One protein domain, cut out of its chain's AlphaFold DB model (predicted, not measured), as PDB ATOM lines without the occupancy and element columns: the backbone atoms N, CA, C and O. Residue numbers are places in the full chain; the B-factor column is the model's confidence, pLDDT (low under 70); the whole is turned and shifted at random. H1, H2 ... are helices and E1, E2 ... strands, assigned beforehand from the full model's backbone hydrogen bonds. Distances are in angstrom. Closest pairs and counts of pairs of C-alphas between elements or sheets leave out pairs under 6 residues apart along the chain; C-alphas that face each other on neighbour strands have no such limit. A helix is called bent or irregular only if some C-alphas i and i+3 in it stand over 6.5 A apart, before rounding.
ATOM      1  N   GLN A 235      89.461  27.833 159.219       85.75
ATOM      2  CA  GLN A 235      88.157  27.997 158.597       85.75
ATOM      3  C   GLN A 235      87.119  28.471 159.617       85.75
ATOM      4  O   GLN A 235      86.551  29.533 159.406       85.75
ATOM      5  N   GLU A 236      86.915  27.751 160.726       89.00
ATOM      6  CA  GLU A 236      85.931  28.110 161.765       89.00
ATOM      7  C   GLU A 236      86.149  29.525 162.310       89.00
ATOM      8  O   GLU A 236      85.193  30.288 162.441       89.00
ATOM      9  N   LYS A 237      87.405  29.909 162.565       89.75
ATOM     10  CA  LYS A 237      87.740  31.266 163.017       89.75
ATOM     11  C   LYS A 237      87.266  32.332 162.029       89.75
ATOM     12  O   LYS A 237      86.656  33.315 162.443       89.75
ATOM     13  N   LEU A 238      87.500  32.117 160.733       86.50
ATOM     14  CA  LEU A 238      87.047  33.024 159.678       86.50
ATOM     15  C   LEU A 238      85.516  33.093 159.596       86.50
ATOM     16  O   LEU A 238      84.979  34.184 159.419       86.50
ATOM     17  N   GLN A 239      84.806  31.969 159.767       88.06
ATOM     18  CA  GLN A 239      83.332  31.980 159.774       88.06
ATOM     19  C   GLN A 239      82.798  32.804 160.949       88.06
ATOM     20  O   GLN A 239      81.908  33.633 160.776       88.06
ATOM     21  N   ILE A 240      83.376  32.620 162.139       89.12
ATOM     22  CA  ILE A 240      82.983  33.348 163.350       89.12
ATOM     23  C   ILE A 240      83.299  34.844 163.221       89.12
ATOM     24  O   ILE A 240      82.497  35.678 163.636       89.12
ATOM     25  N   ALA A 241      84.430  35.207 162.610       85.88
ATOM     26  CA  ALA A 241      84.811  36.604 162.408       85.88
ATOM     27  C   ALA A 241      83.848  37.390 161.505       85.88
ATOM     28  O   ALA A 241      83.805  38.617 161.590       85.88
ATOM     29  N   GLN A 242      83.068  36.695 160.677       83.81
ATOM     30  CA  GLN A 242      82.092  37.288 159.758       83.81
ATOM     31  C   GLN A 242      80.697  37.436 160.367       83.81
ATOM     32  O   GLN A 242      79.816  38.036 159.752       83.81
ATOM     33  N   LEU A 243      80.486  36.910 161.574       88.12
ATOM     34  CA  LEU A 243      79.244  37.116 162.302       88.12
ATOM     35  C   LEU A 243      79.080  38.595 162.699       88.12
ATOM     36  O   LEU A 243      80.083  39.304 162.872       88.12
ATOM     37  N   PRO A 244      77.827  39.054 162.903       88.12
ATOM     38  CA  PRO A 244      77.550  40.390 163.414       88.12
ATOM     39  C   PRO A 244      78.360  40.730 164.668       88.12
ATOM     40  O   PRO A 244      78.763  39.855 165.439       88.12
ATOM     41  N   ALA A 245      78.593  42.028 164.869       87.00
ATOM     42  CA  ALA A 245      79.458  42.527 165.932       87.00
ATOM     43  C   ALA A 245      79.016  42.080 167.329       87.00
ATOM     44  O   ALA A 245      79.883  41.808 168.149       87.00
ATOM     45  N   THR A 246      77.706  41.982 167.575       91.88
ATOM     46  CA  THR A 246      77.125  41.520 168.839       91.88
ATOM     47  C   THR A 246      76.022  40.514 168.547       91.88
ATOM     48  O   THR A 246      74.996  40.884 167.977       91.88
ATOM     49  N   VAL A 247      76.240  39.243 168.887       93.94
ATOM     50  CA  VAL A 247      75.317  38.154 168.544       93.94
ATOM     51  C   VAL A 247      75.437  36.955 169.488       93.94
ATOM     52  O   VAL A 247      76.534  36.594 169.929       93.94
ATOM     53  N   VAL A 248      74.298  36.313 169.751       95.69
ATOM     54  CA  VAL A 248      74.194  34.995 170.387       95.69
ATOM     55  C   VAL A 248      73.465  34.056 169.432       95.69
ATOM     56  O   VAL A 248      72.291  34.263 169.159       95.69
ATOM     57  N   VAL A 249      74.130  33.036 168.893       93.50
ATOM     58  CA  VAL A 249      73.527  32.136 167.885       93.50
ATOM     59  C   VAL A 249      73.953  30.688 168.091       93.50
ATOM     60  O   VAL A 249      75.091  30.462 168.512       93.50
ATOM     61  N   PRO A 250      73.114  29.688 167.750       93.56
ATOM     62  CA  PRO A 250      73.525  28.287 167.752       93.56
ATOM     63  C   PRO A 250      74.849  28.091 167.014       93.56
ATOM     64  O   PRO A 250      75.055  28.634 165.929       93.56
ATOM     65  N   TYR A 251      75.747  27.270 167.560       93.38
ATOM     66  CA  TYR A 251      77.029  26.998 166.901       93.38
ATOM     67  C   TYR A 251      76.824  26.322 165.539       93.38
ATOM     68  O   TYR A 251      77.569  26.568 164.597       93.38
ATOM     69  N   SER A 252      75.774  25.506 165.425       89.94
ATOM     70  CA  SER A 252      75.345  24.864 164.182       89.94
ATOM     71  C   SER A 252      74.873  25.857 163.111       89.94
ATOM     72  O   SER A 252      74.933  25.529 161.930       89.94
ATOM     73  N   ALA A 253      74.445  27.065 163.493       91.31
ATOM     74  CA  ALA A 253      73.966  28.092 162.567       91.31
ATOM     75  C   ALA A 253      75.100  28.923 161.943       91.31
ATOM     76  O   ALA A 253      74.874  29.612 160.950       91.31
ATOM     77  N   VAL A 254      76.318  28.875 162.498       92.25
ATOM     78  CA  VAL A 254      77.441  29.737 162.082       92.25
ATOM     79  C   VAL A 254      77.741  29.642 160.580       92.25
ATOM     80  O   VAL A 254      77.811  30.695 159.948       92.25
ATOM     81  N   PRO A 255      77.859  28.449 159.957       91.38
ATOM     82  CA  PRO A 255      78.130  28.362 158.521       91.38
ATOM     83  C   PRO A 255      76.994  28.936 157.663       91.38
ATOM     84  O   PRO A 255      77.249  29.552 156.635       91.38
ATOM     85  N   ILE A 256      75.743  28.769 158.102       93.38
ATOM     86  CA  ILE A 256      74.566  29.282 157.392       93.38
ATOM     87  C   ILE A 256      74.555  30.811 157.435       93.38
ATOM     88  O   ILE A 256      74.386  31.467 156.408       93.38
ATOM     89  N   LEU A 257      74.762  31.384 158.623       92.12
ATOM     90  CA  LEU A 257      74.833  32.831 158.807       92.12
ATOM     91  C   LEU A 257      76.000  33.430 158.030       92.12
ATOM     92  O   LEU A 257      75.861  34.505 157.461       92.12
ATOM     93  N   GLN A 258      77.123  32.723 157.954       90.19
ATOM     94  CA  GLN A 258      78.250  33.129 157.132       90.19
ATOM     95  C   GLN A 258      77.837  33.290 155.659       90.19
ATOM     96  O   GLN A 258      78.096  34.331 155.060       90.19
ATOM     97  N   ASP A 259      77.180  32.291 155.070       91.94
ATOM     98  CA  ASP A 259      76.725  32.351 153.674       91.94
ATOM     99  C   ASP A 259      75.648  33.438 153.463       91.94
ATOM    100  O   ASP A 259      75.687  34.159 152.462       91.94
ATOM    101  N   TYR A 260      74.767  33.660 154.447       92.50
ATOM    102  CA  TYR A 260      73.821  34.784 154.441       92.50
ATOM    103  C   TYR A 260      74.525  36.151 154.432       92.50
ATOM    104  O   TYR A 260      74.184  37.026 153.633       92.50
ATOM    105  N   MET A 261      75.546  36.329 155.275       88.75
ATOM    106  CA  MET A 261      76.336  37.561 155.328       88.75
ATOM    107  C   MET A 261      77.109  37.790 154.024       88.75
ATOM    108  O   MET A 261      77.178  38.923 153.551       88.75
ATOM    109  N   HIS A 262      77.636  36.737 153.390       87.81
ATOM    110  CA  HIS A 262      78.270  36.849 152.073       87.81
ATOM    111  C   HIS A 262      77.302  37.283 150.984       87.81
ATOM    112  O   HIS A 262      77.646  38.154 150.184       87.81
ATOM    113  N   LEU A 263      76.100  36.702 150.953       89.75
ATOM    114  CA  LEU A 263      75.057  37.125 150.027       89.75
ATOM    115  C   LEU A 263      74.758  38.612 150.234       89.75
ATOM    116  O   LEU A 263      74.829  39.386 149.283       89.75
ATOM    117  N   MET A 264      74.547  39.038 151.480       88.12
ATOM    118  CA  MET A 264      74.298  40.441 151.808       88.12
ATOM    119  C   MET A 264      75.434  41.358 151.329       88.12
ATOM    120  O   MET A 264      75.173  42.343 150.640       88.12
ATOM    121  N   VAL A 265      76.693  41.016 151.619       84.88
ATOM    122  CA  VAL A 265      77.865  41.786 151.172       84.88
ATOM    123  C   VAL A 265      77.968  41.823 149.649       84.88
ATOM    124  O   VAL A 265      78.257  42.885 149.100       84.88
ATOM    125  N   SER A 266      77.708  40.715 148.951       84.56
ATOM    126  CA  SER A 266      77.759  40.668 147.484       84.56
ATOM    127  C   SER A 266      76.726  41.587 146.831       84.56
ATOM    128  O   SER A 266      77.039  42.247 145.840       84.56
ATOM    129  N   VAL A 267      75.529  41.693 147.418       83.31
ATOM    130  CA  VAL A 267      74.479  42.582 146.917       83.31
ATOM    131  C   VAL A 267      74.838  44.034 147.238       83.31
ATOM    132  O   VAL A 267      74.756  44.883 146.357       83.31
ATOM    133  N   LEU A 268      75.287  44.326 148.467       81.25
ATOM    134  CA  LEU A 268      75.668  45.678 148.910       81.25
ATOM    135  C   LEU A 268      76.901  46.239 148.190       81.25
ATOM    136  O   LEU A 268      76.991  47.442 147.971       81.25
ATOM    137  N   SER A 269      77.848  45.379 147.818       77.88
ATOM    138  CA  SER A 269      79.110  45.794 147.192       77.88
ATOM    139  C   SER A 269      79.009  45.941 145.675       77.88
ATOM    140  O   SER A 269      80.014  46.249 145.040       77.88
ATOM    141  N   ASN A 270      77.842  45.690 145.070       74.88
ATOM    142  CA  ASN A 270      77.663  45.779 143.626       74.88
ATOM    143  C   ASN A 270      77.346  47.231 143.206       74.88
ATOM    144  O   ASN A 270      76.208  47.670 143.371       74.88
ATOM    145  N   PRO A 271      78.297  47.969 142.599       64.50
ATOM    146  CA  PRO A 271      78.101  49.374 142.231       64.50
ATOM    147  C   PRO A 271      77.084  49.571 141.095       64.50
ATOM    148  O   PRO A 271      76.662  50.694 140.843       64.50
ATOM    149  N   GLN A 272      76.702  48.496 140.394       64.94
ATOM    150  CA  GLN A 272      75.686  48.502 139.335       64.94
ATOM    151  C   GLN A 272      74.269  48.259 139.882       64.94
ATOM    152  O   GLN A 272      73.295  48.399 139.144       64.94
ATOM    153  N   SER A 273      74.122  47.884 141.159       57.53
ATOM    154  CA  SER A 273      72.803  47.782 141.783       57.53
ATOM    155  C   SER A 273      72.266  49.172 142.092       57.53
ATOM    156  O   SER A 273      72.854  49.920 142.870       57.53
ATOM    157  N   ALA A 274      71.109  49.512 141.518       57.69
ATOM    158  CA  ALA A 274      70.317  50.626 142.024       57.69
ATOM    159  C   ALA A 274      70.009  50.378 143.511       57.69
ATOM    160  O   ALA A 274      69.787  49.237 143.917       57.69
ATOM    161  N   SER A 275      69.947  51.432 144.324       56.88
ATOM    162  CA  SER A 275      69.687  51.344 145.774       56.88
ATOM    163  C   SER A 275      68.411  50.560 146.140       56.88
ATOM    164  O   SER A 275      68.288  50.058 147.256       56.88
ATOM    165  N   SER A 276      67.480  50.391 145.197       53.50
ATOM    166  CA  SER A 276      66.272  49.570 145.323       53.50
ATOM    167  C   SER A 276      66.503  48.051 145.199       53.50
ATOM    168  O   SER A 276      65.667  47.284 145.674       53.50
ATOM    169  N   VAL A 277      67.621  47.576 144.637       52.50
ATOM    170  CA  VAL A 277      67.897  46.136 144.433       52.50
ATOM    171  C   VAL A 277      68.108  45.400 145.761       52.50
ATOM    172  O   VAL A 277      67.628  44.279 145.922       52.50
ATOM    173  N   HIS A 278      68.701  46.047 146.772       51.97
ATOM    174  CA  HIS A 278      68.825  45.475 148.125       51.97
ATOM    175  C   HIS A 278      67.454  45.196 148.756       51.97
ATOM    176  O   HIS A 278      67.279  44.228 149.493       51.97
ATOM    177  N   THR A 279      66.455  46.019 148.417       56.00
ATOM    178  CA  THR A 279      65.064  45.815 148.830       56.00
ATOM    179  C   THR A 279      64.329  44.806 147.955       56.00
ATOM    180  O   THR A 279      63.138  44.618 148.163       56.00
ATOM    181  N   CYS A 280      64.984  44.144 147.002       64.81
ATOM    182  CA  CYS A 280      64.361  43.208 146.065       64.81
ATOM    183  C   CYS A 280      65.037  41.834 146.011       64.81
ATOM    184  O   CYS A 280      64.411  40.930 145.471       64.81
ATOM    185  N   GLU A 281      66.232  41.650 146.590       84.62
ATOM    186  CA  GLU A 281      66.906  40.345 146.639       84.62
ATOM    187  C   GLU A 281      66.039  39.309 147.390       84.62
ATOM    188  O   GLU A 281      65.896  39.398 148.621       84.62
ATOM    189  N   PRO A 282      65.408  38.339 146.696       87.62
ATOM    190  CA  PRO A 282      64.364  37.528 147.310       87.62
ATOM    191  C   PRO A 282      64.920  36.556 148.352       87.62
ATOM    192  O   PRO A 282      64.248  36.305 149.354       87.62
ATOM    193  N   ALA A 283      66.154  36.068 148.178       91.19
ATOM    194  CA  ALA A 283      66.789  35.196 149.159       91.19
ATOM    195  C   ALA A 283      67.070  35.940 150.479       91.19
ATOM    196  O   ALA A 283      66.765  35.421 151.554       91.19
ATOM    197  N   LEU A 284      67.539  37.196 150.414       90.38
ATOM    198  CA  LEU A 284      67.777  38.016 151.609       90.38
ATOM    199  C   LEU A 284      66.496  38.312 152.399       90.38
ATOM    200  O   LEU A 284      66.548  38.403 153.626       90.38
ATOM    201  N   LYS A 285      65.350  38.425 151.714       88.25
ATOM    202  CA  LYS A 285      64.031  38.618 152.342       88.25
ATOM    203  C   LYS A 285      63.402  37.342 152.876       88.25
ATOM    204  O   LYS A 285      62.646  37.389 153.844       88.25
ATOM    205  N   LEU A 286      63.622  36.227 152.189       91.06
ATOM    206  CA  LEU A 286      63.004  34.959 152.542       91.06
ATOM    207  C   LEU A 286      63.711  34.311 153.729       91.06
ATOM    208  O   LEU A 286      63.041  33.764 154.598       91.06
ATOM    209  N   PHE A 287      65.041  34.387 153.785       93.62
ATOM    210  CA  PHE A 287      65.820  33.687 154.801       93.62
ATOM    211  C   PHE A 287      65.434  34.036 156.252       93.62
ATOM    212  O   PHE A 287      65.247  33.099 157.026       93.62
ATOM    213  N   PRO A 288      65.190  35.308 156.635       90.25
ATOM    214  CA  PRO A 288      64.670  35.627 157.967       90.25
ATOM    215  C   PRO A 288      63.364  34.894 158.305       90.25
ATOM    216  O   PRO A 288      63.223  34.373 159.403       90.25
ATOM    217  N   LYS A 289      62.452  34.728 157.338       90.50
ATOM    218  CA  LYS A 289      61.207  33.967 157.546       90.50
ATOM    219  C   LYS A 289      61.457  32.474 157.768       90.50
ATOM    220  O   LYS A 289      60.684  31.826 158.465       90.50
ATOM    221  N   ILE A 290      62.508  31.925 157.152       92.38
ATOM    222  CA  ILE A 290      62.947  30.544 157.393       92.38
ATOM    223  C   ILE A 290      63.468  30.414 158.826       92.38
ATOM    224  O   ILE A 290      63.124  29.444 159.490       92.38
ATOM    225  N   LEU A 291      64.261  31.383 159.295       88.69
ATOM    226  CA  LEU A 291      64.794  31.405 160.661       88.69
ATOM    227  C   LEU A 291      63.694  31.537 161.723       88.69
ATOM    228  O   LEU A 291      63.760  30.852 162.740       88.69
ATOM    229  N   ASP A 292      62.678  32.364 161.467       84.88
ATOM    230  CA  ASP A 292      61.558  32.588 162.391       84.88
ATOM    231  C   ASP A 292      60.647  31.351 162.549       84.88
ATOM    232  O   ASP A 292      59.852  31.271 163.485       84.88
ATOM    233  N   ASP A 293      60.747  30.365 161.648       86.56
ATOM    234  CA  ASP A 293      59.956  29.136 161.689       86.56
ATOM    235  C   ASP A 293      60.837  27.914 161.964       86.56
ATOM    236  O   ASP A 293      61.454  27.355 161.059       86.56
ATOM    237  N   HIS A 294      60.844  27.449 163.217       84.31
ATOM    238  CA  HIS A 294      61.706  26.351 163.672       84.31
ATOM    239  C   HIS A 294      61.646  25.094 162.780       84.31
ATOM    240  O   HIS A 294      62.679  24.495 162.481       84.31
ATOM    241  N   ILE A 295      60.456  24.703 162.300       87.62
ATOM    242  CA  ILE A 295      60.311  23.508 161.450       87.62
ATOM    243  C   ILE A 295      60.907  23.762 160.058       87.62
ATOM    244  O   ILE A 295      61.539  22.874 159.482       87.62
ATOM    245  N   ALA A 296      60.730  24.970 159.512       91.25
ATOM    246  CA  ALA A 296      61.337  25.348 158.239       91.25
ATOM    247  C   ALA A 296      62.862  25.454 158.349       91.25
ATOM    248  O   ALA A 296      63.559  24.965 157.460       91.25
ATOM    249  N   TYR A 297      63.374  26.030 159.438       91.31
ATOM    250  CA  TYR A 297      64.804  26.124 159.703       91.31
ATOM    251  C   TYR A 297      65.462  24.746 159.808       91.31
ATOM    252  O   TYR A 297      66.460  24.502 159.132       91.31
ATOM    253  N   GLU A 298      64.890  23.812 160.573       89.75
ATOM    254  CA  GLU A 298      65.443  22.454 160.683       89.75
ATOM    255  C   GLU A 298      65.423  21.709 159.339       89.75
ATOM    256  O   GLU A 298      66.406  21.064 158.965       89.75
ATOM    257  N   ALA A 299      64.342  21.849 158.564       92.12
ATOM    258  CA  ALA A 299      64.257  21.286 157.219       92.12
ATOM    259  C   ALA A 299      65.314  21.877 156.268       92.12
ATOM    260  O   ALA A 299      65.963  21.136 155.525       92.12
ATOM    261  N   PHE A 300      65.503  23.198 156.304       95.38
ATOM    262  CA  PHE A 300      66.523  23.904 155.533       95.38
ATOM    263  C   PHE A 300      67.931  23.446 155.935       95.38
ATOM    264  O   PHE A 300      68.719  23.048 155.075       95.38
ATOM    265  N   ARG A 301      68.233  23.433 157.239       93.06
ATOM    266  CA  ARG A 301      69.534  23.048 157.804       93.06
ATOM    267  C   ARG A 301      69.936  21.632 157.405       93.06
ATOM    268  O   ARG A 301      71.073  21.410 156.994       93.06
ATOM    269  N   ALA A 302      68.995  20.690 157.459       90.19
ATOM    270  CA  ALA A 302      69.239  19.300 157.083       90.19
ATOM    271  C   ALA A 302      69.723  19.139 155.629       90.19
ATOM    272  O   ALA A 302      70.464  18.201 155.336       90.19
ATOM    273  N   VAL A 303      69.313  20.035 154.724       93.56
ATOM    274  CA  VAL A 303      69.745  20.035 153.316       93.56
ATOM    275  C   VAL A 303      70.961  20.925 153.094       93.56
ATOM    276  O   VAL A 303      71.836  20.559 152.316       93.56
ATOM    277  N   PHE A 304      71.059  22.055 153.795       94.69
ATOM    278  CA  PHE A 304      72.235  22.926 153.761       94.69
ATOM    279  C   PHE A 304      73.510  22.127 154.017       94.69
ATOM    280  O   PHE A 304      74.455  22.192 153.231       94.69
ATOM    281  N   ASP A 305      73.499  21.300 155.062       88.31
ATOM    282  CA  ASP A 305      74.645  20.483 155.430       88.31
ATOM    283  C   ASP A 305      75.096  19.559 154.296       88.31
ATOM    284  O   ASP A 305      76.290  19.312 154.186       88.31
ATOM    285  N   SER A 306      74.200  19.031 153.458       89.62
ATOM    286  CA  SER A 306      74.585  18.181 152.323       89.62
ATOM    287  C   SER A 306      74.946  18.977 151.072       89.62
ATOM    288  O   SER A 306      75.931  18.656 150.416       89.62
ATOM    289  N   ASP A 307      74.171  20.011 150.744       90.50
ATOM    290  CA  ASP A 307      74.287  20.754 149.483       90.50
ATOM    291  C   ASP A 307      75.439  21.763 149.490       90.50
ATOM    292  O   ASP A 307      75.948  22.121 148.429       90.50
ATOM    293  N   MET A 308      75.854  22.211 150.676       91.00
ATOM    294  CA  MET A 308      76.961  23.151 150.858       91.00
ATOM    295  C   MET A 308      78.276  22.448 151.231       91.00
ATOM    296  O   MET A 308      79.305  23.109 151.415       91.00
ATOM    297  N   ARG A 309      78.264  21.104 151.315       83.06
ATOM    298  CA  ARG A 309      79.457  20.255 151.453       83.06
ATOM    299  C   ARG A 309      80.096  20.041 150.081       83.06
ATOM    300  O   ARG A 309      79.689  19.168 149.323       83.06
ATOM    301  N   GLY A 310      81.147  20.794 149.779       73.12
ATOM    302  CA  GLY A 310      81.965  20.538 148.597       73.12
ATOM    303  C   GLY A 310      82.855  21.713 148.201       73.12
ATOM    304  O   GLY A 310      82.675  22.824 148.706       73.12
ATOM    305  N   PRO A 311      83.831  21.476 147.310       77.69
ATOM    306  CA  PRO A 311      84.603  22.550 146.713       77.69
ATOM    307  C   PRO A 311      83.724  23.324 145.723       77.69
ATOM    308  O   PRO A 311      83.214  22.765 144.754       77.69
ATOM    309  N   PHE A 312      83.571  24.623 145.961       85.94
ATOM    310  CA  PHE A 312      83.012  25.561 144.989       85.94
ATOM    311  C   PHE A 312      84.151  26.106 144.127       85.94
ATOM    312  O   PHE A 312      85.248  26.329 144.646       85.94
ATOM    313  N   LYS A 313      83.929  26.307 142.818       86.19
ATOM    314  CA  LYS A 313      84.999  26.818 141.941       86.19
ATOM    315  C   LYS A 313      85.309  28.268 142.285       86.19
ATOM    316  O   LYS A 313      86.471  28.670 142.263       86.19
ATOM    317  N   THR A 314      84.278  29.035 142.637       85.88
ATOM    318  CA  THR A 314      84.414  30.411 143.105       85.88
ATOM    319  C   THR A 314      83.568  30.679 144.358       85.88
ATOM    320  O   THR A 314      82.583  29.979 144.607       85.88
ATOM    321  N   PRO A 315      83.904  31.716 145.151       84.19
ATOM    322  CA  PRO A 315      83.021  32.199 146.213       84.19
ATOM    323  C   PRO A 315      81.639  32.634 145.702       84.19
ATOM    324  O   PRO A 315      80.658  32.476 146.420       84.19
ATOM    325  N   ALA A 316      81.549  33.141 144.466       86.81
ATOM    326  CA  ALA A 316      80.279  33.540 143.865       86.81
ATOM    327  C   ALA A 316      79.367  32.328 143.627       86.81
ATOM    328  O   ALA A 316      78.195  32.389 143.979       86.81
ATOM    329  N   ASP A 317      79.919  31.200 143.162       90.38
ATOM    330  CA  ASP A 317      79.159  29.953 142.980       90.38
ATOM    331  C   ASP A 317      78.552  29.472 144.309       90.38
ATOM    332  O   ASP A 317      77.457  28.915 144.350       90.38
ATOM    333  N   ARG A 318      79.279  29.673 145.420       91.62
ATOM    334  CA  ARG A 318      78.797  29.322 146.760       91.62
ATOM    335  C   ARG A 318      77.638  30.218 147.189       91.62
ATOM    336  O   ARG A 318      76.651  29.712 147.718       91.62
ATOM    337  N   VAL A 319      77.750  31.523 146.945       90.94
ATOM    338  CA  VAL A 319      76.690  32.500 147.237       90.94
ATOM    339  C   VAL A 319      75.443  32.222 146.396       90.94
ATOM    340  O   VAL A 319      74.341  32.202 146.941       90.94
ATOM    341  N   GLU A 320      75.609  31.939 145.104       91.31
ATOM    342  CA  GLU A 320      74.517  31.549 144.205       91.31
ATOM    343  C   GLU A 320      73.834  30.270 144.703       91.31
ATOM    344  O   GLU A 320      72.617  30.243 144.878       91.31
ATOM    345  N   ARG A 321      74.613  29.237 145.058       94.31
ATOM    346  CA  ARG A 321      74.068  27.982 145.593       94.31
ATOM    347  C   ARG A 321      73.297  28.177 146.896       94.31
ATOM    348  O   ARG A 321      72.272  27.522 147.100       94.31
ATOM    349  N   PHE A 322      73.786  29.045 147.779       95.38
ATOM    350  CA  PHE A 322      73.073  29.415 148.997       95.38
ATOM    351  C   PHE A 322      71.747  30.114 148.668       95.38
ATOM    352  O   PHE A 322      70.708  29.728 149.206       95.38
ATOM    353  N   GLY A 323      71.768  31.084 147.747       94.19
ATOM    354  CA  GLY A 323      70.574  31.767 147.248       94.19
ATOM    355  C   GLY A 323      69.535  30.786 146.706       94.19
ATOM    356  O   GLY A 323      68.395  30.786 147.167       94.19
ATOM    357  N   ASP A 324      69.940  29.872 145.823       93.00
ATOM    358  CA  ASP A 324      69.079  28.814 145.286       93.00
ATOM    359  C   ASP A 324      68.434  27.974 146.389       93.00
ATOM    360  O   ASP A 324      67.234  27.696 146.354       93.00
ATOM    361  N   LEU A 325      69.226  27.548 147.378       94.88
ATOM    362  CA  LEU A 325      68.736  26.735 148.485       94.88
ATOM    363  C   LEU A 325      67.683  27.483 149.310       94.88
ATOM    364  O   LEU A 325      66.663  26.896 149.674       94.88
ATOM    365  N   VAL A 326      67.900  28.773 149.576       95.12
ATOM    366  CA  VAL A 326      66.914  29.630 150.243       95.12
ATOM    367  C   VAL A 326      65.644  29.722 149.398       95.12
ATOM    368  O   VAL A 326      64.553  29.469 149.905       95.12
ATOM    369  N   LEU A 327      65.764  30.006 148.099       92.81
ATOM    370  CA  LEU A 327      64.622  30.180 147.200       92.81
ATOM    371  C   LEU A 327      63.788  28.911 147.007       92.81
ATOM    372  O   LEU A 327      62.586  29.016 146.769       92.81
ATOM    373  N   ARG A 328      64.353  27.710 147.191       91.94
ATOM    374  CA  ARG A 328      63.555  26.469 147.227       91.94
ATOM    375  C   ARG A 328      62.468  26.505 148.294       91.94
ATOM    376  O   ARG A 328      61.415  25.917 148.089       91.94
ATOM    377  N   MET A 329      62.704  27.203 149.405       91.44
ATOM    378  CA  MET A 329      61.748  27.331 150.507       91.44
ATOM    379  C   MET A 329      60.653  28.370 150.241       91.44
ATOM    380  O   MET A 329      59.703  28.462 151.015       91.44
ATOM    381  N   TRP A 330      60.745  29.139 149.151       87.88
ATOM    382  CA  TRP A 330      59.804  30.210 148.806       87.88
ATOM    383  C   TRP A 330      58.326  29.786 148.862       87.88
ATOM    384  O   TRP A 330      57.537  30.512 149.476       87.88
ATOM    385  N   PRO A 331      57.916  28.610 148.332       84.81
ATOM    386  CA  PRO A 331      56.513  28.200 148.367       84.81
ATOM    387  C   PRO A 331      55.931  28.075 149.783       84.81
ATOM    388  O   PRO A 331      54.740  28.320 149.965       84.81
ATOM    389  N   ALA A 332      56.749  27.774 150.801       84.38
ATOM    390  CA  ALA A 332      56.289  27.661 152.187       84.38
ATOM    391  C   ALA A 332      55.797  28.992 152.788       84.38
ATOM    392  O   ALA A 332      55.067  28.977 153.778       84.38
ATOM    393  N   PHE A 333      56.175  30.131 152.198       83.69
ATOM    394  CA  PHE A 333      55.921  31.470 152.747       83.69
ATOM    395  C   PHE A 333      55.063  32.363 151.838       83.69
ATOM    396  O   PHE A 333      54.909  33.554 152.117       83.69
ATOM    397  N   ILE A 334      54.530  31.804 150.748       73.12
ATOM    398  CA  ILE A 334      53.755  32.527 149.723       73.12
ATOM    399  C   ILE A 334      52.304  32.061 149.686       73.12
ATOM    400  O   ILE A 334      51.414  32.872 149.441       73.12
ATOM    401  N   VAL A 335      52.051  30.774 149.942       59.69
ATOM    402  CA  VAL A 335      50.689  30.236 149.958       59.69
ATOM    403  C   VAL A 335      49.977  30.742 151.221       59.69
ATOM    404  O   VAL A 335      50.453  30.468 152.328       59.69
ATOM    405  N   PRO A 336      48.856  31.480 151.105       45.47
ATOM    406  CA  PRO A 336      48.072  31.885 152.265       45.47
ATOM    407  C   PRO A 336      47.643  30.639 153.040       45.47
ATOM    408  O   PRO A 336      47.027  29.737 152.471       45.47
ATOM    409  N   LYS A 337      47.963  30.567 154.338       49.62
ATOM    410  CA  LYS A 337      47.473  29.474 155.186       49.62
ATOM    411  C   LYS A 337      45.934  29.496 155.157       49.62
ATOM    412  O   LYS A 337      45.363  30.539 155.494       49.62
ATOM    413  N   PRO A 338      45.246  28.403 154.776       38.38
ATOM    414  CA  PRO A 338      43.804  28.329 154.949       38.38
ATOM    415  C   PRO A 338      43.478  28.495 156.438       38.38
ATOM    416  O   PRO A 338      44.132  27.912 157.306       38.38
ATOM    417  N   ARG A 339      42.497  29.350 156.739       34.41
ATOM    418  CA  ARG A 339      42.005  29.549 158.104       34.41
ATOM    419  C   ARG A 339      41.301  28.266 158.571       34.41
ATOM    420  O   ARG A 339      40.223  27.978 158.073       34.41
ATOM    421  N   ILE A 340      41.897  27.623 159.583       36.59
ATOM    422  CA  ILE A 340      41.297  26.689 160.562       36.59
ATOM    423  C   ILE A 340      41.008  25.258 160.060       36.59
ATOM    424  O   ILE A 340      40.326  25.088 159.060       36.59
ATOM    425  N   THR A 341      41.469  24.248 160.820       36.59
ATOM    426  CA  THR A 341      40.618  23.194 161.435       36.59
ATOM    427  C   THR A 341      41.360  22.410 162.523       36.59
ATOM    428  O   THR A 341      42.550  22.134 162.398       36.59
ATOM    429  N   ASP A 342      40.582  22.070 163.550       42.69
ATOM    430  CA  ASP A 342      40.860  21.378 164.812       42.69
ATOM    431  C   ASP A 342      41.557  20.004 164.714       42.69
ATOM    432  O   ASP A 342      41.232  19.180 163.848       42.69
ATOM    433  N   ASP A 343      42.495  19.759 165.640       41.09
ATOM    434  CA  ASP A 343      42.516  18.649 166.621       41.09
ATOM    435  C   ASP A 343      43.951  18.449 167.146       41.09
ATOM    436  O   ASP A 343      44.880  18.235 166.369       41.09
ATOM    437  N   GLU A 344      44.148  18.434 168.465       42.19
ATOM    438  CA  GLU A 344      45.467  18.258 169.110       42.19
ATOM    439  C   GLU A 344      46.120  16.895 168.789       42.19
ATOM    440  O   GLU A 344      47.345  16.757 168.795       42.19
ATOM    441  N   THR A 345      45.330  15.894 168.388       36.59
ATOM    442  CA  THR A 345      45.836  14.614 167.862       36.59
ATOM    443  C   THR A 345      46.282  14.720 166.398       36.59
ATOM    444  O   THR A 345      47.262  14.084 166.012       36.59
ATOM    445  N   LYS A 346      45.631  15.582 165.597       45.62
ATOM    446  CA  LYS A 346      46.064  15.923 164.233       45.62
ATOM    447  C   LYS A 346      47.264  16.859 164.231       45.62
ATOM    448  O   LYS A 346      47.967  16.918 163.235       45.62
ATOM    449  N   GLU A 347      47.531  17.590 165.310       45.91
ATOM    450  CA  GLU A 347      48.619  18.568 165.347       45.91
ATOM    451  C   GLU A 347      50.010  17.907 165.329       45.91
ATOM    452  O   GLU A 347      50.934  18.438 164.716       45.91
ATOM    453  N   SER A 348      50.169  16.728 165.946       43.00
ATOM    454  CA  SER A 348      51.438  15.981 165.900       43.00
ATOM    455  C   SER A 348      51.673  15.309 164.541       43.00
ATOM    456  O   SER A 348      52.761  15.447 163.978       43.00
ATOM    457  N   GLU A 349      50.636  14.690 163.960       47.75
ATOM    458  CA  GLU A 349      50.672  14.155 162.594       47.75
ATOM    459  C   GLU A 349      50.890  15.289 161.582       47.75
ATOM    460  O   GLU A 349      51.738  15.176 160.703       47.75
ATOM    461  N   SER A 350      50.241  16.440 161.781       64.81
ATOM    462  CA  SER A 350      50.408  17.649 160.972       64.81
ATOM    463  C   SER A 350      51.808  18.250 161.098       64.81
ATOM    464  O   SER A 350      52.367  18.670 160.089       64.81
ATOM    465  N   LYS A 351      52.422  18.271 162.291       68.25
ATOM    466  CA  LYS A 351      53.807  18.747 162.478       68.25
ATOM    467  C   LYS A 351      54.812  17.830 161.785       68.25
ATOM    468  O   LYS A 351      55.704  18.337 161.104       68.25
ATOM    469  N   ASP A 352      54.644  16.512 161.886       75.69
ATOM    470  CA  ASP A 352      55.505  15.537 161.208       75.69
ATOM    471  C   ASP A 352      55.312  15.552 159.682       75.69
ATOM    472  O   ASP A 352      56.285  15.497 158.924       75.69
ATOM    473  N   GLU A 353      54.075  15.671 159.199       81.12
ATOM    474  CA  GLU A 353      53.768  15.845 157.776       81.12
ATOM    475  C   GLU A 353      54.316  17.165 157.237       81.12
ATOM    476  O   GLU A 353      54.954  17.189 156.181       81.12
ATOM    477  N   ARG A 354      54.158  18.254 157.994       83.06
ATOM    478  CA  ARG A 354      54.733  19.563 157.683       83.06
ATOM    479  C   ARG A 354      56.255  19.497 157.628       83.06
ATOM    480  O   ARG A 354      56.841  20.017 156.681       83.06
ATOM    481  N   ALA A 355      56.902  18.832 158.583       86.25
ATOM    482  CA  ALA A 355      58.348  18.642 158.584       86.25
ATOM    483  C   ALA A 355      58.815  17.847 157.351       86.25
ATOM    484  O   ALA A 355      59.769  18.248 156.678       86.25
ATOM    485  N   LYS A 356      58.114  16.761 156.988       87.19
ATOM    486  CA  LYS A 356      58.389  15.975 155.768       87.19
ATOM    487  C   LYS A 356      58.197  16.799 154.492       87.19
ATOM    488  O   LYS A 356      59.017  16.695 153.571       87.19
ATOM    489  N   TYR A 357      57.145  17.612 154.440       86.62
ATOM    490  CA  TYR A 357      56.838  18.502 153.323       86.62
ATOM    491  C   TYR A 357      57.924  19.573 153.155       86.62
ATOM    492  O   TYR A 357      58.539  19.661 152.093       86.62
ATOM    493  N   LEU A 358      58.258  20.307 154.220       90.50
ATOM    494  CA  LEU A 358      59.310  21.330 154.208       90.50
ATOM    495  C   LEU A 358      60.687  20.733 153.888       90.50
ATOM    496  O   LEU A 358      61.441  21.305 153.108       90.50
ATOM    497  N   THR A 359      60.996  19.537 154.392       91.31
ATOM    498  CA  THR A 359      62.242  18.831 154.042       91.31
ATOM    499  C   THR A 359      62.280  18.458 152.560       91.31
ATOM    500  O   THR A 359      63.318  18.565 151.908       91.31
ATOM    501  N   SER A 360      61.157  18.009 151.997       87.88
ATOM    502  CA  SER A 360      61.051  17.707 150.564       87.88
ATOM    503  C   SER A 360      61.214  18.969 149.711       87.88
ATOM    504  O   SER A 360      61.859  18.918 148.663       87.88
ATOM    505  N   MET A 361      60.716  20.104 150.202       89.44
ATOM    506  CA  MET A 361      60.891  21.420 149.594       89.44
ATOM    507  C   MET A 361      62.341  21.882 149.601       89.44
ATOM    508  O   MET A 361      62.874  22.174 148.534       89.44
ATOM    509  N   ALA A 362      63.020  21.824 150.745       91.25
ATOM    510  CA  ALA A 362      64.445  22.138 150.843       91.25
ATOM    511  C   ALA A 362      65.297  21.280 149.879       91.25
ATOM    512  O   ALA A 362      66.231  21.773 149.240       91.25
ATOM    513  N   LYS A 363      64.923  20.005 149.687       92.00
ATOM    514  CA  LYS A 363      65.556  19.075 148.727       92.00
ATOM    515  C   LYS A 363      65.269  19.394 147.252       92.00
ATOM    516  O   LYS A 363      65.776  18.691 146.384       92.00
ATOM    517  N   GLY A 364      64.456  20.408 146.956       86.31
ATOM    518  CA  GLY A 364      64.109  20.814 145.592       86.31
ATOM    519  C   GLY A 364      63.099  19.896 144.905       86.31
ATOM    520  O   GLY A 364      63.052  19.862 143.680       86.31
TER     521      GLY A 364
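AT A GLANCE: This is residues 235 to 364 of the 389 residues of an uncharacterized protein of Aphanomyces invadans (UniProt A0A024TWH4). The longest helix, H7, packs on H4 with its residues 354 to 362, while its residues 344 to 350, with the loop 335 to 343 before them, stick out as an arm at one end of a body of helices. In that body the loose hairpin of H2 and H3 is crossed by H5, H4 packs on H5, and H1 packs on H2 at the end far from the arm. The printed part has 130 residues with seven named helices and one named strand, in the order H1, E1, H2, H3, H4, H5, H6, H7; the class is mostly helix. It is only just compact, close to loose, with a radius of gyration of the C-alphas of 16.5 A, and spans 51 by 34 by 31 A.

IN THESE COORDINATES: H7, residues 344 to 362, measures 26.6 A and begins at C-alpha 344 (45.467, 18.258, 169.110). H4 is residues 294 to 307, 19.8 A; H5 is 315 to 328, 20.3 A; H6 is 330 to 333; H3 is 282 to 291, 14.7 A. H2, residues 251 to 268, measures 26.0 A and is irregular: C-alphas 252 and 255 are 7.2 A apart. E1 is residues 246 to 250, and H1, residues 235 to 241, begins at C-alpha 235 (88.157, 27.997, 158.597).

HOW THE PARTS SIT: H7 touches H4 the same way at a shallow tilt of 30 degrees, closest at the C-alphas of Ala 299 and Thr 359, 4.5 A. H5 and H7 touch only at their ends, closest at the C-alphas of Arg 328 and Ala 362, 5.7 A. H4, H5 and H7 form an up and down bundle, each helix running against the one before it. H4 and H5, a helical hairpin, only just touch, with 3 pairs of C-alphas within 8 A, the closest being Phe 304 and Leu 325, 7.4 A. H5 touches H3 at a steep tilt of 64 degrees, with the C-alphas of Ala 283 and Gly 323 closest at 5.5 A. H5 is about perpendicular to H2, at 74 degrees, and touches it at Leu 263 and Val 319, their closest C-alphas, 5.6 A. H1 touches H2, closest at the C-alphas of Gln 239 and Gln 258, 5.8 A. H6 only just touches H3, with 3 pairs of C-alphas within 8 A, closest at Leu 286 and Trp 330, 6.8 A. E1 pairs with no named strand. In H1 and H5 every O i to N i+4 pair is within hydrogen-bond range; the counts are 12 of 14 in H2, 4 of 6 in H3, 8 of 10 in H4 and 13 of 15 in H7, and H6 is too short for such a pair.

THE WHOLE: The two C-alphas farthest apart, those of Pro 271 and Thr 345, are 53.9 A apart, and residues 271 to 276 and 335 to 350 stand free. The printed part has no cut, and the link from H2 to H3, 13 residues, is long. The mean pLDDT of the printed part is 80.6; residues 271 to 280 and 335 to 351 are under 70.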